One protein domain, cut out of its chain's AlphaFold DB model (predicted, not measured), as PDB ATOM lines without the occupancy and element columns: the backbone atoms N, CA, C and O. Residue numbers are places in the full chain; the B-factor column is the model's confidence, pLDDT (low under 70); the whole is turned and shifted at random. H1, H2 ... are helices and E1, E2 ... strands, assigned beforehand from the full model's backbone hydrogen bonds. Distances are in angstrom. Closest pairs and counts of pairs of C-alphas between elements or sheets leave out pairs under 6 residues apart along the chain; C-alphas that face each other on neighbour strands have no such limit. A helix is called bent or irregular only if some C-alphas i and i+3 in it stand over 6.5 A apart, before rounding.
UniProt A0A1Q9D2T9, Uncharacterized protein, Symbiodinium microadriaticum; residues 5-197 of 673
ATOM      1  N   ASN A   5     -30.978  28.266  45.701       83.19
ATOM      2  CA  ASN A   5     -32.272  28.913  45.461       83.19
ATOM      3  C   ASN A   5     -32.163  30.214  44.650       83.19
ATOM      4  O   ASN A   5     -33.183  30.850  44.386       83.19
ATOM      5  N   VAL A   6     -30.950  30.649  44.298       85.62
ATOM      6  CA  VAL A   6     -30.762  31.813  43.427       85.62
ATOM      7  C   VAL A   6     -31.053  31.387  41.990       85.62
ATOM      8  O   VAL A   6     -30.651  30.306  41.567       85.62
ATOM      9  N   ASP A   7     -31.760  32.234  41.243       90.31
ATOM     10  CA  ASP A   7     -31.991  32.006  39.818       90.31
ATOM     11  C   ASP A   7     -30.654  31.775  39.091       90.31
ATOM     12  O   ASP A   7     -29.693  32.535  39.261       90.31
ATOM     13  N   LYS A   8     -30.588  30.707  38.289       89.12
ATOM     14  CA  LYS A   8     -29.349  30.281  37.627       89.12
ATOM     15  C   LYS A   8     -28.774  31.342  36.686       89.12
ATOM     16  O   LYS A   8     -27.558  31.380  36.540       89.12
ATOM     17  N   HIS A   9     -29.604  32.197  36.079       87.94
ATOM     18  CA  HIS A   9     -29.146  33.280  35.206       87.94
ATOM     19  C   HIS A   9     -28.530  34.406  36.031       87.94
ATOM     20  O   HIS A   9     -27.426  34.842  35.728       87.94
ATOM     21  N   ILE A  10     -29.168  34.792  37.144       89.50
ATOM     22  CA  ILE A  10     -28.600  35.790  38.069       89.50
ATOM     23  C   ILE A  10     -27.246  35.315  38.595       89.50
ATOM     24  O   ILE A  10     -26.280  36.075  38.626       89.50
ATOM     25  N   PHE A  11     -27.162  34.055  39.019       88.12
ATOM     26  CA  PHE A  11     -25.899  33.518  39.505       88.12
ATOM     27  C   PHE A  11     -24.860  33.422  38.386       88.12
ATOM     28  O   PHE A  11     -23.697  33.759  38.598       88.12
ATOM     29  N   PHE A  12     -25.265  33.021  37.180       91.12
ATOM     30  CA  PHE A  12     -24.375  32.998  36.029       91.12
ATOM     31  C   PHE A  12     -23.843  34.391  35.681       91.12
ATOM     32  O   PHE A  12     -22.644  34.522  35.467       91.12
ATOM     33  N   ASP A  13     -24.668  35.438  35.726       89.81
ATOM     34  CA  ASP A  13     -24.239  36.832  35.552       89.81
ATOM     35  C   ASP A  13     -23.200  37.257  36.594       89.81
ATOM     36  O   ASP A  13     -22.187  37.870  36.244       89.81
ATOM     37  N   LEU A  14     -23.400  36.875  37.860       87.94
ATOM     38  CA  LEU A  14     -22.416  37.113  38.921       87.94
ATOM     39  C   LEU A  14     -21.094  36.394  38.626       87.94
ATOM     40  O   LEU A  14     -20.031  36.996  38.768       87.94
ATOM     41  N   VAL A  15     -21.143  35.139  38.167       87.06
ATOM     42  CA  VAL A  15     -19.939  34.391  37.769       87.06
ATOM     43  C   VAL A  15     -19.277  35.038  36.551       87.06
ATOM     44  O   VAL A  15     -18.062  35.202  36.556       87.06
ATOM     45  N   LYS A  16     -20.032  35.458  35.529       91.19
ATOM     46  CA  LYS A  16     -19.490  36.154  34.350       91.19
ATOM     47  C   LYS A  16     -18.763  37.432  34.751       91.19
ATOM     48  O   LYS A  16     -17.659  37.664  34.258       91.19
ATOM     49  N   ARG A  17     -19.342  38.248  35.640       86.94
ATOM     50  CA  ARG A  17     -18.696  39.484  36.099       86.94
ATOM     51  C   ARG A  17     -17.479  39.185  36.965       86.94
ATOM     52  O   ARG A  17     -16.417  39.714  36.677       86.94
ATOM     53  N   TRP A  18     -17.576  38.240  37.899       85.88
ATOM     54  CA  TRP A  18     -16.423  37.798  38.687       85.88
ATOM     55  C   TRP A  18     -15.269  37.280  37.812       85.88
ATOM     56  O   TRP A  18     -14.124  37.676  38.021       85.88
ATOM     57  N   VAL A  19     -15.546  36.437  36.809       86.50
ATOM     58  CA  VAL A  19     -14.535  35.950  35.853       86.50
ATOM     59  C   VAL A  19     -13.982  37.103  35.017       86.50
ATOM     60  O   VAL A  19     -12.777  37.149  34.779       86.50
ATOM     61  N   SER A  20     -14.839  38.030  34.582       86.19
ATOM     62  CA  SER A  20     -14.410  39.197  33.809       86.19
ATOM     63  C   SER A  20     -13.428  40.059  34.599       86.19
ATOM     64  O   SER A  20     -12.349  40.380  34.100       86.19
ATOM     65  N   ASP A  21     -13.776  40.353  35.851       80.19
ATOM     66  CA  ASP A  21     -12.987  41.171  36.768       80.19
ATOM     67  C   ASP A  21     -11.688  40.453  37.165       80.19
ATOM     68  O   ASP A  21     -10.619  41.051  37.128       80.19
ATOM     69  N   THR A  22     -11.749  39.149  37.463       77.81
ATOM     70  CA  THR A  22     -10.586  38.351  37.901       77.81
ATOM     71  C   THR A  22      -9.582  38.104  36.776       77.81
ATOM     72  O   THR A  22      -8.378  38.032  37.015       77.81
ATOM     73  N   LEU A  23     -10.057  37.915  35.544       80.25
ATOM     74  CA  LEU A  23      -9.189  37.630  34.400       80.25
ATOM     75  C   LEU A  23      -8.847  38.876  33.583       80.25
ATOM     76  O   LEU A  23      -8.100  38.745  32.611       80.25
ATOM     77  N   HIS A  24      -9.411  40.035  33.937       79.81
ATOM     78  CA  HIS A  24      -9.371  41.267  33.145       79.81
ATOM     79  C   HIS A  24      -9.746  41.010  31.681       79.81
ATOM     80  O   HIS A  24      -9.064  41.416  30.737       79.81
ATOM     81  N   ARG A  25     -10.826  40.251  31.494       85.62
ATOM     82  CA  ARG A  25     -11.329  39.793  30.196       85.62
ATOM     83  C   ARG A  25     -12.819  40.048  30.101       85.62
ATOM     84  O   ARG A  25     -13.502  40.159  31.103       85.62
ATOM     85  N   THR A  26     -13.345  40.119  28.890       89.69
ATOM     86  CA  THR A  26     -14.781  40.295  28.680       89.69
ATOM     87  C   THR A  26     -15.431  38.933  28.515       89.69
ATOM     88  O   THR A  26     -15.146  38.222  27.549       89.69
ATOM     89  N   VAL A  27     -16.330  38.565  29.423       91.25
ATOM     90  CA  VAL A  27     -17.190  37.398  29.215       91.25
ATOM     91  C   VAL A  27     -18.352  37.793  28.303       91.25
ATOM     92  O   VAL A  27     -19.089  38.725  28.607       91.25
ATOM     93  N   GLN A  28     -18.476  37.129  27.153       89.19
ATOM     94  CA  GLN A  28     -19.505  37.414  26.153       89.19
ATOM     95  C   GLN A  28     -20.626  36.384  26.210       89.19
ATOM     96  O   GLN A  28     -20.373  35.176  26.193       89.19
ATOM     97  N   ASP A  29     -21.852  36.892  26.213       84.12
ATOM     98  CA  ASP A  29     -23.050  36.081  26.059       84.12
ATOM     99  C   ASP A  29     -23.188  35.539  24.640       84.12
ATOM    100  O   ASP A  29     -22.742  36.139  23.659       84.12
ATOM    101  N   THR A  30     -23.829  34.382  24.549       81.19
ATOM    102  CA  THR A  30     -24.181  33.735  23.288       81.19
ATOM    103  C   THR A  30     -25.657  33.898  22.983       81.19
ATOM    104  O   THR A  30     -26.459  34.208  23.861       81.19
ATOM    105  N   VAL A  31     -26.037  33.649  21.734       75.19
ATOM    106  CA  VAL A  31     -27.419  33.722  21.261       75.19
ATOM    107  C   VAL A  31     -27.752  32.425  20.507       75.19
ATOM    108  O   VAL A  31     -27.367  32.280  19.347       75.19
ATOM    109  N   PRO A  32     -28.481  31.472  21.126       75.06
ATOM    110  CA  PRO A  32     -29.197  31.598  22.398       75.06
ATOM    111  C   PRO A  32     -28.272  31.661  23.616       75.06
ATOM    112  O   PRO A  32     -27.158  31.129  23.605       75.06
ATOM    113  N   GLU A  33     -28.770  32.286  24.681       74.19
ATOM    114  CA  GLU A  33     -28.060  32.372  25.956       74.19
ATOM    115  C   GLU A  33     -27.700  30.972  26.457       74.19
ATOM    116  O   GLU A  33     -28.504  30.036  26.398       74.19
ATOM    117  N   GLY A  34     -26.456  30.825  26.905       76.19
ATOM    118  CA  GLY A  34     -25.943  29.571  27.425       76.19
ATOM    119  C   GLY A  34     -25.647  28.501  26.373       76.19
ATOM    120  O   GLY A  34     -25.422  27.354  26.747       76.19
ATOM    121  N   CYS A  35     -25.643  28.835  25.075       87.44
ATOM    122  CA  CYS A  35     -25.280  27.904  24.011       87.44
ATOM    123  C   CYS A  35     -23.792  27.522  24.114       87.44
ATOM    124  O   CYS A  35     -22.919  28.362  23.850       87.44
ATOM    125  N   PRO A  36     -23.463  26.260  24.447       92.25
ATOM    126  CA  PRO A  36     -22.073  25.863  24.626       92.25
ATOM    127  C   PRO A  36     -21.266  25.946  23.334       92.25
ATOM    128  O   PRO A  36     -20.133  26.415  23.344       92.25
ATOM    129  N   TRP A  37     -21.858  25.524  22.217       94.25
ATOM    130  CA  TRP A  37     -21.181  25.469  20.925       94.25
ATOM    131  C   TRP A  37     -20.815  26.848  20.393       94.25
ATOM    132  O   TRP A  37     -19.693  27.067  19.952       94.25
ATOM    133  N   GLN A  38     -21.717  27.816  20.517       92.12
ATOM    134  CA  GLN A  38     -21.393  29.184  20.140       92.12
ATOM    135  C   GLN A  38     -20.337  29.781  21.081       92.12
ATOM    136  O   GLN A  38     -19.435  30.475  20.617       92.12
ATOM    137  N   SER A  39     -20.392  29.454  22.379       94.44
ATOM    138  CA  SER A  39     -19.407  29.920  23.367       94.44
ATOM    139  C   SER A  39     -18.007  29.421  23.015       94.44
ATOM    140  O   SER A  39     -17.058  30.205  22.954       94.44
ATOM    141  N   ILE A  40     -17.867  28.124  22.726       96.00
ATOM    142  CA  ILE A  40     -16.576  27.559  22.333       96.00
ATOM    143  C   ILE A  40     -16.098  28.111  20.994       96.00
ATOM    144  O   ILE A  40     -14.939  28.502  20.897       96.00
ATOM    145  N   SER A  41     -16.966  28.252  19.996       95.38
ATOM    146  CA  SER A  41     -16.586  28.805  18.692       95.38
ATOM    147  C   SER A  41     -16.135  30.264  18.777       95.38
ATOM    148  O   SER A  41     -15.136  30.659  18.167       95.38
ATOM    149  N   MET A  42     -16.806  31.076  19.598       94.44
ATOM    150  CA  MET A  42     -16.389  32.451  19.890       94.44
ATOM    151  C   MET A  42     -15.037  32.512  20.602       94.44
ATOM    152  O   MET A  42     -14.238  33.404  20.311       94.44
ATOM    153  N   ALA A  43     -14.761  31.575  21.510       94.94
ATOM    154  CA  ALA A  43     -13.484  31.513  22.210       94.94
ATOM    155  C   ALA A  43     -12.349  30.973  21.311       94.94
ATOM    156  O   ALA A  43     -11.215  31.457  21.382       94.94
ATOM    157  N   PHE A  44     -12.644  30.023  20.419       95.94
ATOM    158  CA  PHE A  44     -11.698  29.478  19.441       95.94
ATOM    159  C   PHE A  44     -11.324  30.514  18.379       95.94
ATOM    160  O   PHE A  44     -10.135  30.730  18.154       95.94
ATOM    161  N   SER A  45     -12.307  31.217  17.803       94.62
ATOM    162  CA  SER A  45     -12.079  32.293  16.819       94.62
ATOM    163  C   SER A  45     -11.186  33.424  17.341       94.62
ATOM    164  O   SER A  45     -10.457  34.038  16.568       94.62
ATOM    165  N   THR A  46     -11.195  33.697  18.652       91.06
ATOM    166  CA  THR A  46     -10.282  34.687  19.254       91.06
ATOM    167  C   THR A  46      -8.897  34.159  19.565       91.06
ATOM    168  O   THR A  46      -7.960  34.947  19.671       91.06
ATOM    169  N   THR A  47      -8.768  32.854  19.783       90.81
ATOM    170  CA  THR A  47      -7.549  32.267  20.349       90.81
ATOM    171  C   THR A  47      -6.656  31.658  19.279       90.81
ATOM    172  O   THR A  47      -5.435  31.772  19.365       90.81
ATOM    173  N   LEU A  48      -7.241  30.983  18.291       94.00
ATOM    174  CA  LEU A  48      -6.495  30.200  17.316       94.00
ATOM    175  C   LEU A  48      -6.306  30.974  16.015       94.00
ATOM    176  O   LEU A  48      -7.271  31.413  15.398       94.00
ATOM    177  N   GLU A  49      -5.052  31.063  15.567       92.88
ATOM    178  CA  GLU A  49      -4.671  31.695  14.296       92.88
ATOM    179  C   GLU A  49      -5.449  31.128  13.103       92.88
ATOM    180  O   GLU A  49      -5.906  31.887  12.256       92.88
ATOM    181  N   CYS A  50      -5.664  29.808  13.061       95.31
ATOM    182  CA  CYS A  50      -6.380  29.150  11.965       95.31
ATOM    183  C   CYS A  50      -7.856  29.556  11.853       95.31
ATOM    184  O   CYS A  50      -8.448  29.358  10.799       95.31
ATOM    185  N   PHE A  51      -8.438  30.120  12.916       95.81
ATOM    186  CA  PHE A  51      -9.815  30.616  12.937       95.81
ATOM    187  C   PHE A  51      -9.903  32.140  12.990       95.81
ATOM    188  O   PHE A  51     -11.002  32.691  13.102       95.81
ATOM    189  N   LYS A  52      -8.769  32.847  12.897       92.31
ATOM    190  CA  LYS A  52      -8.805  34.301  12.767       92.31
ATOM    191  C   LYS A  52      -9.528  34.656  11.477       92.31
ATOM    192  O   LYS A  52      -9.202  34.151  10.408       92.31
ATOM    193  N   ASN A  53     -10.497  35.559  11.589       93.12
ATOM    194  CA  ASN A  53     -11.381  36.001  10.503       93.12
ATOM    195  C   ASN A  53     -12.441  34.976  10.063       93.12
ATOM    196  O   ASN A  53     -13.192  35.244   9.126       93.12
ATOM    197  N   THR A  54     -12.559  33.832  10.738       94.69
ATOM    198  CA  THR A  54     -13.670  32.899  10.526       94.69
ATOM    199  C   THR A  54     -14.838  33.295  11.425       94.69
ATOM    200  O   THR A  54     -14.653  33.580  12.610       94.69
ATOM    201  N   SER A  55     -16.056  33.333  10.876       93.25
ATOM    202  CA  SER A  55     -17.239  33.634  11.687       93.25
ATOM    203  C   SER A  55     -17.481  32.515  12.715       93.25
ATOM    204  O   SER A  55     -17.182  31.354  12.417       93.25
ATOM    205  N   PRO A  56     -18.017  32.815  13.914       90.56
ATOM    206  CA  PRO A  56     -18.262  31.799  14.939       90.56
ATOM    207  C   PRO A  56     -19.111  30.617  14.452       90.56
ATOM    208  O   PRO A  56     -18.887  29.495  14.885       90.56
ATOM    209  N   GLU A  57     -20.038  30.836  13.521       90.25
ATOM    210  CA  GLU A  57     -20.887  29.789  12.944       90.25
ATOM    211  C   GLU A  57     -20.071  28.797  12.110       90.25
ATOM    212  O   GLU A  57     -20.238  27.588  12.246       90.25
ATOM    213  N   LYS A  58     -19.144  29.303  11.287       93.00
ATOM    214  CA  LYS A  58     -18.241  28.462  10.491       93.00
ATOM    215  C   LYS A  58     -17.242  27.725  11.377       93.00
ATOM    216  O   LYS A  58     -16.952  26.561  11.125       93.00
ATOM    217  N   VAL A  59     -16.744  28.381  12.432       95.25
ATOM    218  CA  VAL A  59     -15.903  27.709  13.435       95.25
ATOM    219  C   VAL A  59     -16.686  26.575  14.092       95.25
ATOM    220  O   VAL A  59     -16.169  25.472  14.199       95.25
ATOM    221  N   GLU A  60     -17.942  26.805  14.474       94.38
ATOM    222  CA  GLU A  60     -18.787  25.766  15.065       94.38
ATOM    223  C   GLU A  60     -18.966  24.565  14.136       94.38
ATOM    224  O   GLU A  60     -18.786  23.423  14.563       94.38
ATOM    225  N   GLU A  61     -19.298  24.827  12.871       93.38
ATOM    226  CA  GLU A  61     -19.440  23.802  11.843       93.38
ATOM    227  C   GLU A  61     -18.163  22.956  11.725       93.38
ATOM    228  O   GLU A  61     -18.233  21.726  11.755       93.38
ATOM    229  N   GLU A  62     -16.989  23.594  11.680       96.19
ATOM    230  CA  GLU A  62     -15.707  22.889  11.624       96.19
ATOM    231  C   GLU A  62     -15.432  22.047  12.875       96.19
ATOM    232  O   GLU A  62     -15.051  20.879  12.752       96.19
ATOM    233  N   LEU A  63     -15.644  22.605  14.075       96.69
ATOM    234  CA  LEU A  63     -15.418  21.898  15.341       96.69
ATOM    235  C   LEU A  63     -16.303  20.651  15.437       96.69
ATOM    236  O   LEU A  63     -15.823  19.565  15.779       96.69
ATOM    237  N   ARG A  64     -17.591  20.784  15.106       95.44
ATOM    238  CA  ARG A  64     -18.524  19.660  15.175       95.44
ATOM    239  C   ARG A  64     -18.269  18.624  14.080       95.44
ATOM    240  O   ARG A  64     -18.276  17.425  14.367       95.44
ATOM    241  N   LYS A  65     -17.985  19.059  12.847       95.44
ATOM    242  CA  LYS A  65     -17.604  18.171  11.738       95.44
ATOM    243  C   LYS A  65     -16.359  17.367  12.090       95.44
ATOM    244  O   LYS A  65     -16.316  16.165  11.830       95.44
ATOM    245  N   TYR A  66     -15.370  18.004  12.718       97.50
ATOM    246  CA  TYR A  66     -14.193  17.306  13.215       97.50
ATOM    247  C   TYR A  66     -14.564  16.222  14.233       97.50
ATOM    248  O   TYR A  66     -14.123  15.086  14.074       97.50
ATOM    249  N   LEU A  67     -15.382  16.539  15.242       97.62
ATOM    250  CA  LEU A  67     -15.792  15.561  16.254       97.62
ATOM    251  C   LEU A  67     -16.546  14.381  15.640       97.62
ATOM    252  O   LEU A  67     -16.204  13.234  15.919       97.62
ATOM    253  N   ALA A  68     -17.503  14.641  14.748       96.88
ATOM    254  CA  ALA A  68     -18.233  13.592  14.042       96.88
ATOM    255  C   ALA A  68     -17.283  12.667  13.259       96.88
ATOM    256  O   ALA A  68     -17.360  11.445  13.390       96.88
ATOM    257  N   LEU A  69     -16.344  13.233  12.492       97.06
ATOM    258  CA  LEU A  69     -15.358  12.455  11.737       97.06
ATOM    259  C   LEU A  69     -14.415  11.669  12.654       97.06
ATOM    260  O   LEU A  69     -14.176  10.488  12.404       97.06
ATOM    261  N   ALA A  70     -13.919  12.288  13.727       97.50
ATOM    262  CA  ALA A  70     -13.050  11.634  14.699       97.50
ATOM    263  C   ALA A  70     -13.755  10.430  15.341       97.50
ATOM    264  O   ALA A  70     -13.190   9.341  15.401       97.50
ATOM    265  N   TYR A  71     -15.014  10.596  15.745       97.56
ATOM    266  CA  TYR A  71     -15.832   9.529  16.316       97.56
ATOM    267  C   TYR A  71     -16.137   8.400  15.334       97.56
ATOM    268  O   TYR A  71     -16.158   7.235  15.731       97.56
ATOM    269  N   LEU A  72     -16.343   8.708  14.054       96.31
ATOM    270  CA  LEU A  72     -16.557   7.685  13.032       96.31
ATOM    271  C   LEU A  72     -15.283   6.873  12.755       96.31
ATOM    272  O   LEU A  72     -15.378   5.656  12.583       96.31
ATOM    273  N   GLN A  73     -14.115   7.524  12.775       97.44
ATOM    274  CA  GLN A  73     -12.808   6.921  12.482       97.44
ATOM    275  C   GLN A  73     -12.205   6.103  13.636       97.44
ATOM    276  O   GLN A  73     -11.275   5.333  13.403       97.44
ATOM    277  N   MET A  74     -12.710   6.243  14.864       97.81
ATOM    278  CA  MET A  74     -12.246   5.451  16.007       97.81
ATOM    279  C   MET A  74     -12.493   3.948  15.816       97.81
ATOM    280  O   MET A  74     -13.535   3.537  15.290       97.81
ATOM    281  N   SER A  75     -11.560   3.131  16.315       98.06
ATOM    282  CA  SER A  75     -11.748   1.680  16.416       98.06
ATOM    283  C   SER A  75     -12.882   1.334  17.388       98.06
ATOM    284  O   SER A  75     -13.279   2.155  18.217       98.06
ATOM    285  N   ASP A  76     -13.410   0.111  17.323       97.38
ATOM    286  CA  ASP A  76     -14.501  -0.314  18.212       97.38
ATOM    287  C   ASP A  76     -14.093  -0.343  19.695       97.38
ATOM    288  O   ASP A  76     -14.903  -0.039  20.577       97.38
ATOM    289  N   GLU A  77     -12.822  -0.631  19.976       97.69
ATOM    290  CA  GLU A  77     -12.241  -0.543  21.319       97.69
ATOM    291  C   GLU A  77     -12.229   0.908  21.820       97.69
ATOM    292  O   GLU A  77     -12.728   1.200  22.909       97.69
ATOM    293  N   GLN A  78     -11.744   1.840  20.991       97.44
ATOM    294  CA  GLN A  78     -11.733   3.273  21.304       97.44
ATOM    295  C   GLN A  78     -13.149   3.821  21.485       97.44
ATOM    296  O   GLN A  78     -13.400   4.576  22.421       97.44
ATOM    297  N   LYS A  79     -14.093   3.405  20.635       97.69
ATOM    298  CA  LYS A  79     -15.514   3.752  20.755       97.69
ATOM    299  C   LYS A  79     -16.105   3.246  22.061       97.69
ATOM    300  O   LYS A  79     -16.832   3.977  22.716       97.69
ATOM    301  N   THR A  80     -15.778   2.025  22.477       97.88
ATOM    302  CA  THR A  80     -16.276   1.479  23.748       97.88
ATOM    303  C   THR A  80     -15.750   2.276  24.946       97.88
ATOM    304  O   THR A  80     -16.529   2.619  25.839       97.88
ATOM    305  N   ALA A  81     -14.468   2.658  24.937       97.81
ATOM    306  CA  ALA A  81     -13.907   3.555  25.948       97.81
ATOM    307  C   ALA A  81     -14.582   4.941  25.924       97.81
ATOM    308  O   ALA A  81     -14.952   5.470  26.970       97.81
ATOM    309  N   LEU A  82     -14.820   5.490  24.729       97.75
ATOM    310  CA  LEU A  82     -15.527   6.755  24.539       97.75
ATOM    311  C   LEU A  82     -16.959   6.700  25.088       97.75
ATOM    312  O   LEU A  82     -17.367   7.617  25.791       97.75
ATOM    313  N   TYR A  83     -17.719   5.636  24.812       98.12
ATOM    314  CA  TYR A  83     -19.084   5.473  25.325       98.12
ATOM    315  C   TYR A  83     -19.114   5.394  26.844       98.12
ATOM    316  O   TYR A  83     -20.010   5.959  27.463       98.12
ATOM    317  N   THR A  84     -18.124   4.724  27.433       98.06
ATOM    318  CA  THR A  84     -17.971   4.651  28.888       98.06
ATOM    319  C   THR A  84     -17.738   6.048  29.459       98.06
ATOM    320  O   THR A  84     -18.506   6.495  30.304       98.06
ATOM    321  N   ALA A  85     -16.775   6.795  28.904       97.69
ATOM    322  CA  ALA A  85     -16.491   8.165  29.328       97.69
ATOM    323  C   ALA A  85     -17.704   9.099  29.158       97.69
ATOM    324  O   ALA A  85     -18.012   9.888  30.045       97.69
ATOM    325  N   LYS A  86     -18.437   8.980  28.042       97.44
ATOM    326  CA  LYS A  86     -19.677   9.731  27.784       97.44
ATOM    327  C   LYS A  86     -20.793   9.375  28.772       97.44
ATOM    328  O   LYS A  86     -21.582  10.238  29.130       97.44
ATOM    329  N   LEU A  87     -20.894   8.120  29.202       97.12
ATOM    330  CA  LEU A  87     -21.901   7.693  30.175       97.12
ATOM    331  C   LEU A  87     -21.576   8.176  31.598       97.12
ATOM    332  O   LEU A  87     -22.491   8.442  32.378       97.12
ATOM    333  N   GLU A  88     -20.288   8.272  31.929       96.69
ATOM    334  CA  GLU A  88     -19.787   8.753  33.222       96.69
ATOM    335  C   GLU A  88     -19.815  10.283  33.346       96.69
ATOM    336  O   GLU A  88     -19.985  10.805  34.448       96.69
ATOM    337  N   ASP A  89     -19.686  11.009  32.234       95.44
ATOM    338  CA  ASP A  89     -19.713  12.470  32.213       95.44
ATOM    339  C   ASP A  89     -21.120  13.025  32.494       95.44
ATOM    340  O   ASP A  89     -22.053  12.875  31.703       95.44
ATOM    341  N   GLU A  90     -21.254  13.740  33.613       93.19
ATOM    342  CA  GLU A  90     -22.488  14.395  34.066       93.19
ATOM    343  C   GLU A  90     -23.071  15.396  33.060       93.19
ATOM    344  O   GLU A  90     -24.271  15.669  33.089       93.19
ATOM    345  N   THR A  91     -22.239  15.944  32.173       91.19
ATOM    346  CA  THR A  91     -22.661  16.914  31.155       91.19
ATOM    347  C   THR A  91     -23.029  16.282  29.818       91.19
ATOM    348  O   THR A  91     -23.575  16.967  28.951       91.19
ATOM    349  N   SER A  92     -22.787  14.981  29.646       94.50
ATOM    350  CA  SER A  92     -23.078  14.306  28.387       94.50
ATOM    351  C   SER A  92     -24.571  14.129  28.150       94.50
ATOM    352  O   SER A  92     -25.337  13.825  29.066       94.50
ATOM    353  N   ILE A  93     -24.989  14.219  26.883       94.06
ATOM    354  CA  ILE A  93     -26.379  13.966  26.477       94.06
ATOM    355  C   ILE A  93     -26.871  12.584  26.919       94.06
ATOM    356  O   ILE A  93     -28.044  12.429  27.243       94.06
ATOM    357  N   PHE A  94     -25.989  11.584  26.961       96.12
ATOM    358  CA  PHE A  94     -26.370  10.229  27.349       96.12
ATOM    359  C   PHE A  94     -26.656  10.143  28.846       96.12
ATOM    360  O   PHE A  94     -27.627   9.508  29.255       96.12
ATOM    361  N   ARG A  95     -25.871  10.844  29.667       94.69
ATOM    362  CA  ARG A  95     -26.113  10.926  31.105       94.69
ATOM    363  C   ARG A  95     -27.349  11.767  31.421       94.69
ATOM    364  O   ARG A  95     -28.201  11.321  32.184       94.69
ATOM    365  N   LEU A  96     -27.485  12.927  30.779       91.69
ATOM    366  CA  LEU A  96     -28.652  13.811  30.904       91.69
ATOM    367  C   LEU A  96     -29.945  13.157  30.394       91.69
ATOM    368  O   LEU A  96     -31.022  13.411  30.925       91.69
ATOM    369  N   GLY A  97     -29.838  12.298  29.379       93.88
ATOM    370  CA  GLY A  97     -30.929  11.493  28.834       93.88
ATOM    371  C   GLY A  97     -31.193  10.192  29.596       93.88
ATOM    372  O   GLY A  97     -31.984   9.384  29.118       93.88
ATOM    373  N   TYR A  98     -30.535   9.969  30.740       95.75
ATOM    374  CA  TYR A  98     -30.688   8.778  31.587       95.75
ATOM    375  C   TYR A  98     -30.477   7.450  30.847       95.75
ATOM    376  O   TYR A  98     -31.168   6.460  31.104       95.75
ATOM    377  N   TYR A  99     -29.513   7.402  29.926       97.06
ATOM    378  CA  TYR A  99     -29.158   6.158  29.253       97.06
ATOM    379  C   TYR A  99     -28.631   5.163  30.299       97.06
ATOM    380  O   TYR A  99     -27.738   5.509  31.072       97.06
ATOM    381  N   PRO A 100     -29.173   3.935  30.368       96.75
ATOM    382  CA  PRO A 100     -28.859   3.018  31.460       96.75
ATOM    383  C   PRO A 100     -27.494   2.339  31.302       96.75
ATOM    384  O   PRO A 100     -26.928   1.876  32.289       96.75
ATOM    385  N   ASN A 101     -26.993   2.215  30.069       97.56
ATOM    386  CA  ASN A 101     -25.795   1.449  29.743       97.56
ATOM    387  C   ASN A 101     -25.219   1.817  28.364       97.56
ATOM    388  O   ASN A 101     -25.805   2.586  27.594       97.56
ATOM    389  N   ILE A 102     -24.056   1.243  28.057       98.12
ATOM    390  CA  ILE A 102     -23.302   1.478  26.821       98.12
ATOM    391  C   ILE A 102     -24.048   0.935  25.595       98.12
ATOM    392  O   ILE A 102     -23.942   1.504  24.511       98.12
ATOM    393  N   GLU A 103     -24.825  -0.139  25.733       98.12
ATOM    394  CA  GLU A 103     -25.599  -0.733  24.639       98.12
ATOM    395  C   GLU A 103     -26.616   0.266  24.082       98.12
ATOM    396  O   GLU A 103     -26.713   0.445  22.867       98.12
ATOM    397  N   LYS A 104     -27.307   1.003  24.960       97.81
ATOM    398  CA  LYS A 104     -28.240   2.054  24.538       97.81
ATOM    399  C   LYS A 104     -27.541   3.231  23.865       97.81
ATOM    400  O   LYS A 104     -28.093   3.795  22.918       97.81
ATOM    401  N   ILE A 105     -26.325   3.570  24.301       97.56
ATOM    402  CA  ILE A 105     -25.489   4.571  23.622       97.56
ATOM    403  C   ILE A 105     -25.132   4.087  22.215       97.56
ATOM    404  O   ILE A 105     -25.303   4.839  21.261       97.56
ATOM    405  N   LYS A 106     -24.702   2.826  22.062       97.44
ATOM    406  CA  LYS A 106     -24.366   2.224  20.760       97.44
ATOM    407  C   LYS A 106     -25.530   2.301  19.772       97.44
ATOM    408  O   LYS A 106     -25.315   2.678  18.621       97.44
ATOM    409  N   GLU A 107     -26.750   2.003  20.224       97.38
ATOM    410  CA  GLU A 107     -27.970   2.109  19.406       97.38
ATOM    411  C   GLU A 107     -28.192   3.536  18.868       97.38
ATOM    412  O   GLU A 107     -28.540   3.714  17.702       97.38
ATOM    413  N   HIS A 108     -27.935   4.559  19.690       96.56
ATOM    414  CA  HIS A 108     -28.183   5.967  19.353       96.56
ATOM    415  C   HIS A 108     -26.940   6.706  18.843       96.56
ATOM    416  O   HIS A 108     -27.017   7.887  18.499       96.56
ATOM    417  N   TRP A 109     -25.795   6.028  18.743       96.88
ATOM    418  CA  TRP A 109     -24.531   6.663  18.387       96.88
ATOM    419  C   TRP A 109     -24.563   7.274  16.989       96.88
ATOM    420  O   TRP A 109     -24.140   8.411  16.799       96.88
ATOM    421  N   LYS A 110     -25.136   6.552  16.015       96.00
ATOM    422  CA  LYS A 110     -25.294   7.054  14.642       96.00
ATOM    423  C   LYS A 110     -26.094   8.358  14.618       96.00
ATOM    424  O   LYS A 110     -25.671   9.315  13.976       96.00
ATOM    425  N   TRP A 111     -27.194   8.413  15.369       94.50
ATOM    426  CA  TRP A 111     -28.009   9.620  15.509       94.50
ATOM    427  C   TRP A 111     -27.222  10.760  16.166       94.50
ATOM    428  O   TRP A 111     -27.175  11.855  15.614       94.50
ATOM    429  N   TYR A 112     -26.517  10.495  17.270       95.44
ATOM    430  CA  TYR A 112     -25.670  11.486  17.940       95.44
ATOM    431  C   TYR A 112     -24.606  12.073  16.997       95.44
ATOM    432  O   TYR A 112     -24.490  13.292  16.864       95.44
ATOM    433  N   THR A 113     -23.879  11.217  16.268       95.62
ATOM    434  CA  THR A 113     -22.873  11.662  15.290       95.62
ATOM    435  C   THR A 113     -23.482  12.425  14.117       95.62
ATOM    436  O   THR A 113     -22.865  13.364  13.626       95.62
ATOM    437  N   TYR A 114     -24.700  12.076  13.695       93.06
ATOM    438  CA  TYR A 114     -25.431  12.826  12.677       93.06
ATOM    439  C   TYR A 114     -25.818  14.219  13.184       93.06
ATOM    440  O   TYR A 114     -25.613  15.202  12.480       93.06
ATOM    441  N   CYS A 115     -26.306  14.333  14.422       91.38
ATOM    442  CA  CYS A 115     -26.644  15.618  15.037       91.38
ATOM    443  C   CYS A 115     -25.436  16.552  15.180       91.38
ATOM    444  O   CYS A 115     -25.602  17.767  15.088       91.38
ATOM    445  N   LEU A 116     -24.225  16.013  15.366       93.31
ATOM    446  CA  LEU A 116     -23.000  16.817  15.348       93.31
ATOM    447  C   LEU A 116     -22.769  17.485  13.985       93.31
ATOM    448  O   LEU A 116     -22.272  18.599  13.943       93.31
ATOM    449  N   LEU A 117     -23.176  16.890  12.863       90.81
ATOM    450  CA  LEU A 117     -22.939  17.490  11.540       90.81
ATOM    451  C   LEU A 117     -23.723  18.788  11.288       90.81
ATOM    452  O   LEU A 117     -23.444  19.479  10.312       90.81
ATOM    453  N   HIS A 118     -24.676  19.133  12.156       87.56
ATOM    454  CA  HIS A 118     -25.512  20.323  12.017       87.56
ATOM    455  C   HIS A 118     -25.117  21.384  13.049       87.56
ATOM    456  O   HIS A 118     -25.092  21.072  14.240       87.56
ATOM    457  N   PRO A 119     -24.827  22.636  12.652       82.25
ATOM    458  CA  PRO A 119     -24.606  23.742  13.587       82.25
ATOM    459  C   PRO A 119     -25.814  24.005  14.503       82.25
ATOM    460  O   PRO A 119     -26.961  23.757  14.133       82.25
ATOM    461  N   SER A 120     -25.589  24.584  15.686       78.62
ATOM    462  CA  SER A 120     -26.649  24.902  16.662       78.62
ATOM    463  C   SER A 120     -27.712  25.830  16.086       78.62
ATOM    464  O   SER A 120     -28.891  25.720  16.424       78.62
ATOM    465  N   ASN A 121     -27.292  26.753  15.220       69.50
ATOM    466  CA  ASN A 121     -28.179  27.717  14.592       69.50
ATOM    467  C   ASN A 121     -28.952  27.139  13.395       69.50
ATOM    468  O   ASN A 121     -29.948  27.741  13.000       69.50
ATOM    469  N   TYR A 122     -28.565  25.976  12.855       56.28
ATOM    470  CA  TYR A 122     -29.251  25.336  11.726       56.28
ATOM    471  C   TYR A 122     -30.726  25.067  12.046       56.28
ATOM    472  O   TYR A 122     -31.610  25.301  11.232       56.28
ATOM    473  N   PHE A 123     -31.009  24.699  13.294       51.06
ATOM    474  CA  PHE A 123     -32.371  24.493  13.784       51.06
ATOM    475  C   PHE A 123     -33.111  25.799  14.142       51.06
ATOM    476  O   PHE A 123     -34.281  25.762  14.507       51.06
ATOM    477  N   THR A 124     -32.443  26.954  14.064       53.41
ATOM    478  CA  THR A 124     -33.014  28.278  14.386       53.41
ATOM    479  C   THR A 124     -33.171  29.192  13.169       53.41
ATOM    480  O   THR A 124     -33.967  30.130  13.217       53.41
ATOM    481  N   GLN A 125     -32.448  28.929  12.072       45.06
ATOM    482  CA  GLN A 125     -32.517  29.709  10.834       45.06
ATOM    483  C   GLN A 125     -33.869  29.480  10.148       45.06
ATOM    484  O   GLN A 125     -34.061  28.555   9.368       45.06
ATOM    485  N   GLY A 126     -34.836  30.324  10.499       45.44
ATOM    486  CA  GLY A 126     -36.199  30.288   9.972       45.44
ATOM    487  C   GLY A 126     -37.239  30.899  10.909       45.44
ATOM    488  O   GLY A 126     -38.355  31.167  10.471       45.44
ATOM    489  N   ARG A 127     -36.905  31.148  12.185       47.72
ATOM    490  CA  ARG A 127     -37.823  31.784  13.138       47.72
ATOM    491  C   ARG A 127     -37.103  32.819  13.981       47.72
ATOM    492  O   ARG A 127     -36.040  32.559  14.535       47.72
ATOM    493  N   GLU A 128     -37.704  33.999  14.079       50.25
ATOM    494  CA  GLU A 128     -37.279  35.024  15.023       50.25
ATOM    495  C   GLU A 128     -37.181  34.418  16.431       50.25
ATOM    496  O   GLU A 128     -38.101  33.735  16.884       50.25
ATOM    497  N   PHE A 129     -36.094  34.722  17.147       50.19
ATOM    498  CA  PHE A 129     -35.813  34.300  18.532       50.19
ATOM    499  C   PHE A 129     -36.947  34.570  19.541       50.19
ATOM    500  O   PHE A 129     -36.877  34.122  20.683       50.19
ATOM    501  N   ARG A 130     -37.973  35.329  19.144       49.53
ATOM    502  CA  ARG A 130     -39.130  35.691  19.963       49.53
ATOM    503  C   ARG A 130     -40.150  34.567  20.113       49.53
ATOM    504  O   ARG A 130     -40.955  34.627  21.039       49.53
ATOM    505  N   GLN A 131     -40.147  33.562  19.236       52.84
ATOM    506  CA  GLN A 131     -40.987  32.387  19.445       52.84
ATOM    507  C   GLN A 131     -40.253  31.391  20.351       52.84
ATOM    508  O   GLN A 131     -39.046  31.202  20.175       52.84
ATOM    509  N   PRO A 132     -40.946  30.765  21.327       54.03
ATOM    510  CA  PRO A 132     -40.356  29.696  22.123       54.03
ATOM    511  C   PRO A 132     -39.702  28.692  21.168       54.03
ATOM    512  O   PRO A 132     -40.275  28.439  20.101       54.03
ATOM    513  N   PRO A 133     -38.496  28.185  21.499       53.59
ATOM    514  CA  PRO A 133     -37.776  27.279  20.617       53.59
ATOM    515  C   PRO A 133     -38.744  26.188  20.191       53.59
ATOM    516  O   PRO A 133     -39.405  25.589  21.043       53.59
ATOM    517  N   ASP A 134     -38.883  26.003  18.877       49.44
ATOM    518  CA  ASP A 134     -39.728  24.940  18.354       49.44
ATOM    519  C   ASP A 134     -39.325  23.645  19.084       49.44
ATOM    520  O   ASP A 134     -38.121  23.381  19.202       49.44
ATOM    521  N   PRO A 135     -40.271  22.851  19.615       54.53
ATOM    522  CA  PRO A 135     -39.959  21.559  20.227       54.53
ATOM    523  C   PRO A 135     -39.101  20.637  19.335       54.53
ATOM    524  O   PRO A 135     -38.558  19.652  19.826       54.53
ATOM    525  N   CYS A 136     -38.934  20.963  18.048       48.62
ATOM    526  CA  CYS A 136     -38.106  20.241  17.086       48.62
ATOM    527  C   CYS A 136     -36.627  20.694  17.015       48.62
ATOM    528  O   CYS A 136     -35.861  20.129  16.233       48.62
ATOM    529  N   VAL A 137     -36.191  21.699  17.788       57.62
ATOM    530  CA  VAL A 137     -34.789  22.161  17.781       57.62
ATOM    531  C   VAL A 137     -33.916  21.210  18.603       57.62
ATOM    532  O   VAL A 137     -33.865  21.290  19.831       57.62
ATOM    533  N   VAL A 138     -33.167  20.335  17.926       60.28
ATOM    534  CA  VAL A 138     -32.205  19.436  18.578       60.28
ATOM    535  C   VAL A 138     -30.959  20.226  18.986       60.28
ATOM    536  O   VAL A 138     -30.052  20.465  18.191       60.28
ATOM    537  N   ARG A 139     -30.897  20.636  20.257       73.75
ATOM    538  CA  ARG A 139     -29.692  21.233  20.849       73.75
ATOM    539  C   ARG A 139     -28.841  20.140  21.468       73.75
ATOM    540  O   ARG A 139     -29.122  19.673  22.567       73.75
ATOM    541  N   LEU A 140     -27.796  19.741  20.754       87.56
ATOM    542  CA  LEU A 140     -26.824  18.805  21.296       87.56
ATOM    543  C   LEU A 140     -25.953  19.521  22.345       87.56
ATOM    544  O   LEU A 140     -25.315  20.519  21.989       87.56
ATOM    545  N   PRO A 141     -25.917  19.070  23.610       90.06
ATOM    546  CA  PRO A 141     -25.016  19.643  24.598       90.06
ATOM    547  C   PRO A 141     -23.564  19.344  24.210       90.06
ATOM    548  O   PRO A 141     -23.276  18.331  23.575       90.06
ATOM    549  N   LEU A 142     -22.668  20.255  24.578       93.75
ATOM    550  CA  LEU A 142     -21.226  20.036  24.539       93.75
ATOM    551  C   LEU A 142     -20.816  19.473  25.896       93.75
ATOM    552  O   LEU A 142     -21.142  20.081  26.919       93.75
ATOM    553  N   ASP A 143     -20.111  18.351  25.902       95.00
ATOM    554  CA  ASP A 143     -19.666  17.702  27.133       95.00
ATOM    555  C   ASP A 143     -18.135  17.709  27.281       95.00
ATOM    556  O   ASP A 143     -17.401  18.184  26.407       95.00
ATOM    557  N   PHE A 144     -17.618  17.246  28.418       96.06
ATOM    558  CA  PHE A 144     -16.182  17.293  28.708       96.06
ATOM    559  C   PHE A 144     -15.372  16.328  27.855       96.06
ATOM    560  O   PHE A 144     -14.207  16.602  27.560       96.06
ATOM    561  N   VAL A 145     -15.991  15.243  27.396       97.25
ATOM    562  CA  VAL A 145     -15.369  14.330  26.437       97.25
ATOM    563  C   VAL A 145     -15.144  15.038  25.098       97.25
ATOM    564  O   VAL A 145     -14.043  14.967  24.548       97.25
ATOM    565  N   ASP A 146     -16.139  15.786  24.607       97.56
ATOM    566  CA  ASP A 146     -16.002  16.596  23.390       97.56
ATOM    567  C   ASP A 146     -14.886  17.638  23.543       97.56
ATOM    568  O   ASP A 146     -14.040  17.795  22.659       97.56
ATOM    569  N   LEU A 147     -14.826  18.316  24.690       97.56
ATOM    570  CA  LEU A 147     -13.798  19.321  24.966       97.56
ATOM    571  C   LEU A 147     -12.387  18.735  25.030       97.56
ATOM    572  O   LEU A 147     -11.457  19.334  24.485       97.56
ATOM    573  N   GLN A 148     -12.211  17.555  25.626       97.38
ATOM    574  CA  GLN A 148     -10.916  16.875  25.631       97.38
ATOM    575  C   GLN A 148     -10.480  16.488  24.210       97.38
ATOM    576  O   GLN A 148      -9.307  16.634  23.856       97.38
ATOM    577  N   MET A 149     -11.416  16.039  23.370       97.38
ATOM    578  CA  MET A 149     -11.155  15.719  21.963       97.38
ATOM    579  C   MET A 149     -10.743  16.957  21.158       97.38
ATOM    580  O   MET A 149      -9.749  16.916  20.426       97.38
ATOM    581  N   LEU A 150     -11.446  18.079  21.334       97.75
ATOM    582  CA  LEU A 150     -11.095  19.355  20.703       97.75
ATOM    583  C   LEU A 150      -9.742  19.885  21.199       97.75
ATOM    584  O   LEU A 150      -8.919  20.318  20.391       97.75
ATOM    585  N   SER A 151      -9.472  19.794  22.504       97.19
ATOM    586  CA  SER A 151      -8.179  20.154  23.094       97.19
ATOM    587  C   SER A 151      -7.033  19.382  22.430       97.19
ATOM    588  O   SER A 151      -6.073  19.987  21.947       97.19
ATOM    589  N   ASN A 152      -7.177  18.059  22.300       96.69
ATOM    590  CA  ASN A 152      -6.196  17.195  21.645       96.69
ATOM    591  C   ASN A 152      -5.983  17.553  20.166       96.69
ATOM    592  O   ASN A 152      -4.843  17.603  19.701       96.69
ATOM    593  N   LYS A 153      -7.062  17.814  19.418       96.62
ATOM    594  CA  LYS A 153      -6.985  18.123  17.984       96.62
ATOM    595  C   LYS A 153      -6.249  19.418  17.697       96.62
ATOM    596  O   LYS A 153      -5.358  19.444  16.853       96.62
ATOM    597  N   TYR A 154      -6.658  20.485  18.370       96.88
ATOM    598  CA  TYR A 154      -6.175  21.831  18.087       96.88
ATOM    599  C   TYR A 154      -4.948  22.200  18.925       96.88
ATOM    600  O   TYR A 154      -4.485  23.333  18.847       96.88
ATOM    601  N   GLN A 155      -4.416  21.249  19.708       96.25
ATOM    602  CA  GLN A 155      -3.265  21.448  20.596       96.25
ATOM    603  C   GLN A 155      -3.450  22.694  21.478       96.25
ATOM    604  O   GLN A 155      -2.556  23.525  21.634       96.25
ATOM    605  N   VAL A 156      -4.660  22.824  22.025       95.69
ATOM    606  CA  VAL A 156      -5.129  23.993  22.767       95.69
ATOM    607  C   VAL A 156      -5.493  23.587  24.185       95.69
ATOM    608  O   VAL A 156      -6.123  22.552  24.403       95.69
ATOM    609  N   ARG A 157      -5.120  24.410  25.163       95.50
ATOM    610  CA  ARG A 157      -5.574  24.240  26.541       95.50
ATOM    611  C   ARG A 157      -6.952  24.874  26.688       95.50
ATOM    612  O   ARG A 157      -7.102  26.054  26.373       95.50
ATOM    613  N   ILE A 158      -7.939  24.123  27.166       97.06
ATOM    614  CA  ILE A 158      -9.286  24.650  27.423       97.06
ATOM    615  C   ILE A 158      -9.476  24.747  28.934       97.06
ATOM    616  O   ILE A 158      -9.440  23.734  29.628       97.06
ATOM    617  N   ASN A 159      -9.685  25.959  29.439       95.50
ATOM    618  CA  ASN A 159      -9.973  26.221  30.842       95.50
ATOM    619  C   ASN A 159     -11.451  26.583  30.985       95.50
ATOM    620  O   ASN A 159     -11.919  27.538  30.363       95.50
ATOM    621  N   ILE A 160     -12.172  25.845  31.820       95.94
ATOM    622  CA  ILE A 160     -13.562  26.124  32.162       95.94
ATOM    623  C   ILE A 160     -13.612  26.625  33.596       95.94
ATOM    624  O   ILE A 160     -13.305  25.883  34.529       95.94
ATOM    625  N   PHE A 161     -14.040  27.869  33.763       93.69
ATOM    626  CA  PHE A 161     -14.293  28.468  35.060       93.69
ATOM    627  C   PHE A 161     -15.718  28.164  35.498       93.69
ATOM    628  O   PHE A 161     -16.692  28.487  34.811       93.69
ATOM    629  N   ARG A 162     -15.822  27.547  36.666       90.88
ATOM    630  CA  ARG A 162     -17.046  27.398  37.440       90.88
ATOM    631  C   ARG A 162     -16.871  28.192  38.730       90.88
ATOM    632  O   ARG A 162     -15.774  28.627  39.064       90.88
ATOM    633  N   TYR A 163     -17.955  28.378  39.470       81.69
ATOM    634  CA  TYR A 163     -17.926  29.172  40.700       81.69
ATOM    635  C   TYR A 163     -16.918  28.670  41.748       81.69
ATOM    636  O   TYR A 163     -16.316  29.471  42.452       81.69
ATOM    637  N   SER A 164     -16.731  27.353  41.858       80.19
ATOM    638  CA  SER A 164     -15.889  26.727  42.888       80.19
ATOM    639  C   SER A 164     -14.591  26.118  42.367       80.19
ATOM    640  O   SER A 164     -13.729  25.734  43.156       80.19
ATOM    641  N   ASP A 165     -14.478  25.954  41.055       87.69
ATOM    642  CA  ASP A 165     -13.513  25.063  40.433       87.69
ATOM    643  C   ASP A 165     -13.128  25.546  39.035       87.69
ATOM    644  O   ASP A 165     -13.910  26.149  38.300       87.69
ATOM    645  N   GLU A 166     -11.886  25.255  38.663       91.75
ATOM    646  CA  GLU A 166     -11.388  25.410  37.304       91.75
ATOM    647  C   GLU A 166     -11.112  24.015  36.749       91.75
ATOM    648  O   GLU A 166     -10.294  23.271  37.294       91.75
ATOM    649  N   ILE A 167     -11.777  23.663  35.652       94.31
ATOM    650  CA  ILE A 167     -11.494  22.428  34.921       94.31
ATOM    651  C   ILE A 167     -10.564  22.762  33.765       94.31
ATOM    652  O   ILE A 167     -10.819  23.696  33.005       94.31
ATOM    653  N   ARG A 168      -9.486  21.991  33.624       95.19
ATOM    654  CA  ARG A 168      -8.486  22.184  32.575       95.19
ATOM    655  C   ARG A 168      -8.405  20.946  31.696       95.19
ATOM    656  O   ARG A 168      -8.164  19.853  32.195       95.19
ATOM    657  N   PHE A 169      -8.542  21.152  30.393       95.75
ATOM    658  CA  PHE A 169      -8.298  20.144  29.368       95.75
ATOM    659  C   PHE A 169      -6.974  20.461  28.689       95.75
ATOM    660  O   PHE A 169      -6.771  21.572  28.185       95.75
ATOM    661  N   THR A 170      -6.065  19.493  28.714       95.62
ATOM    662  CA  THR A 170      -4.720  19.605  28.146       95.62
ATOM    663  C   THR A 170      -4.522  18.573  27.036       95.62
ATOM    664  O   THR A 170      -4.900  17.412  27.228       95.62
ATOM    665  N   PRO A 171      -3.879  18.944  25.914       95.94
ATOM    666  CA  PRO A 171      -3.525  18.011  24.852       95.94
ATOM    667  C   PRO A 171      -2.673  16.820  25.331       95.94
ATOM    668  O   PRO A 171      -1.620  16.989  25.948       95.94
ATOM    669  N   GLY A 172      -3.099  15.599  25.000       85.88
ATOM    670  CA  GLY A 172      -2.268  14.387  24.996       85.88
ATOM    671  C   GLY A 172      -1.708  13.918  26.344       85.88
ATOM    672  O   GLY A 172      -0.756  13.144  26.347       85.88
ATOM    673  N   GLY A 173      -2.236  14.400  27.475       78.38
ATOM    674  CA  GLY A 173      -1.716  14.058  28.810       78.38
ATOM    675  C   GLY A 173      -0.259  14.481  29.043       78.38
ATOM    676  O   GLY A 173       0.372  14.028  29.997       78.38
ATOM    677  N   VAL A 174       0.295  15.326  28.166       81.31
ATOM    678  CA  VAL A 174       1.653  15.851  28.303       81.31
ATOM    679  C   VAL A 174       1.651  16.889  29.419       81.31
ATOM    680  O   VAL A 174       0.688  17.643  29.571       81.31
ATOM    681  N   ALA A 175       2.732  16.916  30.205       80.19
ATOM    682  CA  ALA A 175       2.920  17.901  31.265       80.19
ATOM    683  C   ALA A 175       2.672  19.326  30.747       80.19
ATOM    684  O   ALA A 175       3.005  19.651  29.606       80.19
ATOM    685  N   ASP A 176       2.073  20.139  31.612       79.88
ATOM    686  CA  ASP A 176       1.483  21.432  31.289       79.88
ATOM    687  C   ASP A 176       2.466  22.355  30.548       79.88
ATOM    688  O   ASP A 176       3.354  22.955  31.151       79.88
ATOM    689  N   ARG A 177       2.332  22.458  29.220       86.69
ATOM    690  CA  ARG A 177       3.177  23.349  28.422       86.69
ATOM    691  C   ARG A 177       2.598  24.756  28.409       86.69
ATOM    692  O   ARG A 177       1.446  24.962  28.019       86.69
ATOM    693  N   ASP A 178       3.398  25.736  28.814       81.44
ATOM    694  CA  ASP A 178       2.967  27.136  28.908       81.44
ATOM    695  C   ASP A 178       2.763  27.839  27.561       81.44
ATOM    696  O   ASP A 178       2.129  28.900  27.516       81.44
ATOM    697  N   ASP A 179       3.272  27.258  26.475       86.88
ATOM    698  CA  ASP A 179       3.198  27.812  25.124       86.88
ATOM    699  C   ASP A 179       1.914  27.448  24.370       86.88
ATOM    700  O   ASP A 179       1.641  28.043  23.327       86.88
ATOM    701  N   TRP A 180       1.086  26.540  24.897       91.00
ATOM    702  CA  TRP A 180      -0.187  26.224  24.258       91.00
ATOM    703  C   TRP A 180      -1.144  27.424  24.256       91.00
ATOM    704  O   TRP A 180      -1.297  28.098  25.288       91.00
ATOM    705  N   PRO A 181      -1.848  27.670  23.133       93.62
ATOM    706  CA  PRO A 181      -2.964  28.603  23.115       93.62
ATOM    707  C   PRO A 181      -3.983  28.214  24.194       93.62
ATOM    708  O   PRO A 181      -4.176  27.030  24.481       93.62
ATOM    709  N   ARG A 182      -4.614  29.210  24.824       93.81
ATOM    710  CA  ARG A 182      -5.545  28.999  25.942       93.81
ATOM    711  C   ARG A 182      -6.926  29.523  25.587       93.81
ATOM    712  O   ARG A 182      -7.108  30.729  25.439       93.81
ATOM    713  N   VAL A 183      -7.880  28.611  25.488       95.31
ATOM    714  CA  VAL A 183      -9.304  28.905  25.355       95.31
ATOM    715  C   VAL A 183      -9.905  28.941  26.752       95.31
ATOM    716  O   VAL A 183      -9.647  28.060  27.565       95.31
ATOM    717  N   HIS A 184     -10.700  29.966  27.034       95.12
ATOM    718  CA  HIS A 184     -11.306  30.175  28.340       95.12
ATOM    719  C   HIS A 184     -12.828  30.248  28.198       95.12
ATOM    720  O   HIS A 184     -13.347  30.992  27.364       95.12
ATOM    721  N   LEU A 185     -13.531  29.471  29.014       96.25
ATOM    722  CA  LEU A 185     -14.986  29.362  29.033       96.25
ATOM    723  C   LEU A 185     -15.496  29.551  30.459       96.25
ATOM    724  O   LEU A 185     -14.804  29.208  31.415       96.25
ATOM    725  N   VAL A 186     -16.715  30.058  30.601       95.31
ATOM    726  CA  VAL A 186     -17.463  30.033  31.864       95.31
ATOM    727  C   VAL A 186     -18.577  29.010  31.731       95.31
ATOM    728  O   VAL A 186     -19.260  28.996  30.708       95.31
ATOM    729  N   HIS A 187     -18.764  28.171  32.748       93.88
ATOM    730  CA  HIS A 187     -19.856  27.203  32.800       93.88
ATOM    731  C   HIS A 187     -20.554  27.228  34.162       93.88
ATOM    732  O   HIS A 187     -19.908  27.095  35.203       93.88
ATOM    733  N   HIS A 188     -21.881  27.338  34.164       91.25
ATOM    734  CA  HIS A 188     -22.682  27.233  35.380       91.25
ATOM    735  C   HIS A 188     -24.105  26.749  35.082       91.25
ATOM    736  O   HIS A 188     -24.818  27.366  34.300       91.25
ATOM    737  N   HIS A 189     -24.534  25.650  35.717       88.44
ATOM    738  CA  HIS A 189     -25.886  25.081  35.570       88.44
ATOM    739  C   HIS A 189     -26.382  24.979  34.111       88.44
ATOM    740  O   HIS A 189     -27.530  25.304  33.801       88.44
ATOM    741  N   GLY A 190     -25.507  24.521  33.209       87.88
ATOM    742  CA  GLY A 190     -25.812  24.346  31.786       87.88
ATOM    743  C   GLY A 190     -25.753  25.628  30.953       87.88
ATOM    744  O   GLY A 190     -25.964  25.560  29.746       87.88
ATOM    745  N   LEU A 191     -25.457  26.779  31.564       90.81
ATOM    746  CA  LEU A 191     -25.156  28.023  30.864       90.81
ATOM    747  C   LEU A 191     -23.657  28.107  30.580       90.81
ATOM    748  O   LEU A 191     -22.827  27.755  31.422       90.81
ATOM    749  N   TRP A 192     -23.336  28.582  29.384       94.12
ATOM    750  CA  TRP A 192     -21.991  28.727  28.853       94.12
ATOM    751  C   TRP A 192     -21.768  30.139  28.329       94.12
ATOM    752  O   TRP A 192     -22.686  30.751  27.783       94.12
ATOM    753  N   ALA A 193     -20.551  30.647  28.506       94.75
ATOM    754  CA  ALA A 193     -20.126  31.915  27.932       94.75
ATOM    755  C   ALA A 193     -18.649  31.867  27.536       94.75
ATOM    756  O   ALA A 193     -17.826  31.204  28.177       94.75
ATOM    757  N   ALA A 194     -18.312  32.594  26.474       95.19
ATOM    758  CA  ALA A 194     -16.941  32.727  26.005       95.19
ATOM    759  C   ALA A 194     -16.211  33.798  26.818       95.19
ATOM    760  O   ALA A 194     -16.695  34.923  26.929       95.19
ATOM    761  N   VAL A 195     -15.015  33.501  27.324       94.00
ATOM    762  CA  VAL A 195     -14.149  34.529  27.915       94.00
ATOM    763  C   VAL A 195     -13.243  35.077  26.813       94.00
ATOM    764  O   VAL A 195     -12.274  34.431  26.404       94.00
ATOM    765  N   ARG A 196     -13.559  36.270  26.312       89.31
ATOM    766  CA  ARG A 196     -12.826  36.950  25.238       89.31
ATOM    767  C   ARG A 196     -11.974  38.092  25.774       89.31
ATOM    768  O   ARG A 196     -12.089  38.524  26.914       89.31
ATOM    769  N   GLY A 197     -11.124  38.602  24.899       71.00
ATOM    770  CA  GLY A 197     -10.245  39.725  25.176       71.00
ATOM    771  C   GLY A 197      -8.787  39.301  25.082       71.00
ATOM    772  O   GLY A 197      -8.474  38.115  25.256       71.00
TER     773      GLY A 197
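This is residues 5 to 197 of the 673 residues of an uncharacterized protein of Symbiodinium microadriaticum (UniProt A0A1Q9D2T9). A strongly twisted sheet of five strands has H1 over one face and H2 and H7 over the other, three layers in all. The long helix H3 runs from H2 away to a second group of helices, H4, H5 and H6, which are not on the sheet, and a long looped link, residues 117 to 143, leads from H6 to H7. The printed part has 193 residues with seven named helices and five named strands, in the order H1 E1 H2 H3 H4 H5 H6 H7 E2 E3 E4 E5. The sheet, E1 E5 E4 E2 E3, is mixed, and so is the class, helices and strands. The whole is compact, with a radius of gyration of the C-alphas of 16.6 A and spans of 47 by 45 by 38 A.

H1, residues 8 to 23, begins at C-alpha 8 (-29.349, 30.281, 37.627) and is 21.7 A long. E1 is residues 26 to 28, H2 residues 36 to 47. H3, residues 56 to 73, is 25.6 A long and ends at C-alpha 73 (-12.808, 6.921, 12.482). H4 is residues 76 to 88, H5 93 to 96, H6 102 to 116 and H7 144 to 154. H6 is irregular: C-alphas 107 and 110 are 7.4 A apart. E2 is residues 157 to 161, E3 166 to 169, E4 182 to 188, 19.6 A long, and E5 191 to 196, ending at C-alpha 196 (-12.826, 36.950, 25.238).

E1 and E5 are antiparallel, with N 26 and O 196 at 2.8 A. The hairpin E4 and E5 has N 186 and O 193 at 2.9 A, the parallel pair E4 and E2 N 159 and O 183 at 2.8 A, the hairpin E2 and E3 N 160 and O 167 at 2.8 A. H1 and H2 run along the strands over E5 and E4 on opposite faces, at heights over the sheet of 8.3 A and 7.3 A. H7, on the same face as H2, runs slantwise over E3. H3 touches H2 with residues 56 to 63 alone, about perpendicular at 73 degrees; the closest C-alphas, Ser 41 and Pro 56, are 5.1 A apart. H6 touches H4 about perpendicular at 88 degrees, C-alphas Tyr 83 and Ile 102 being closest at 6.0 A. H4 and H5 touch only at the corner, C-alphas Leu 87 and Arg 95 being closest at 5.4 A. Every O i to N i+4 pair is within hydrogen-bond range in H1, H2, H3, H4 and H7, and 9 of 11 in H6; H5 is too short for such a pair.

The farthest C-alphas, Gln 131 and Ala 175, are 47.7 A apart. The printed part has no cut. The links H6 to H7 and E3 to E4 are long. Mean pLDDT of the printed part is 88.4; residues 121 to 138 are under 70.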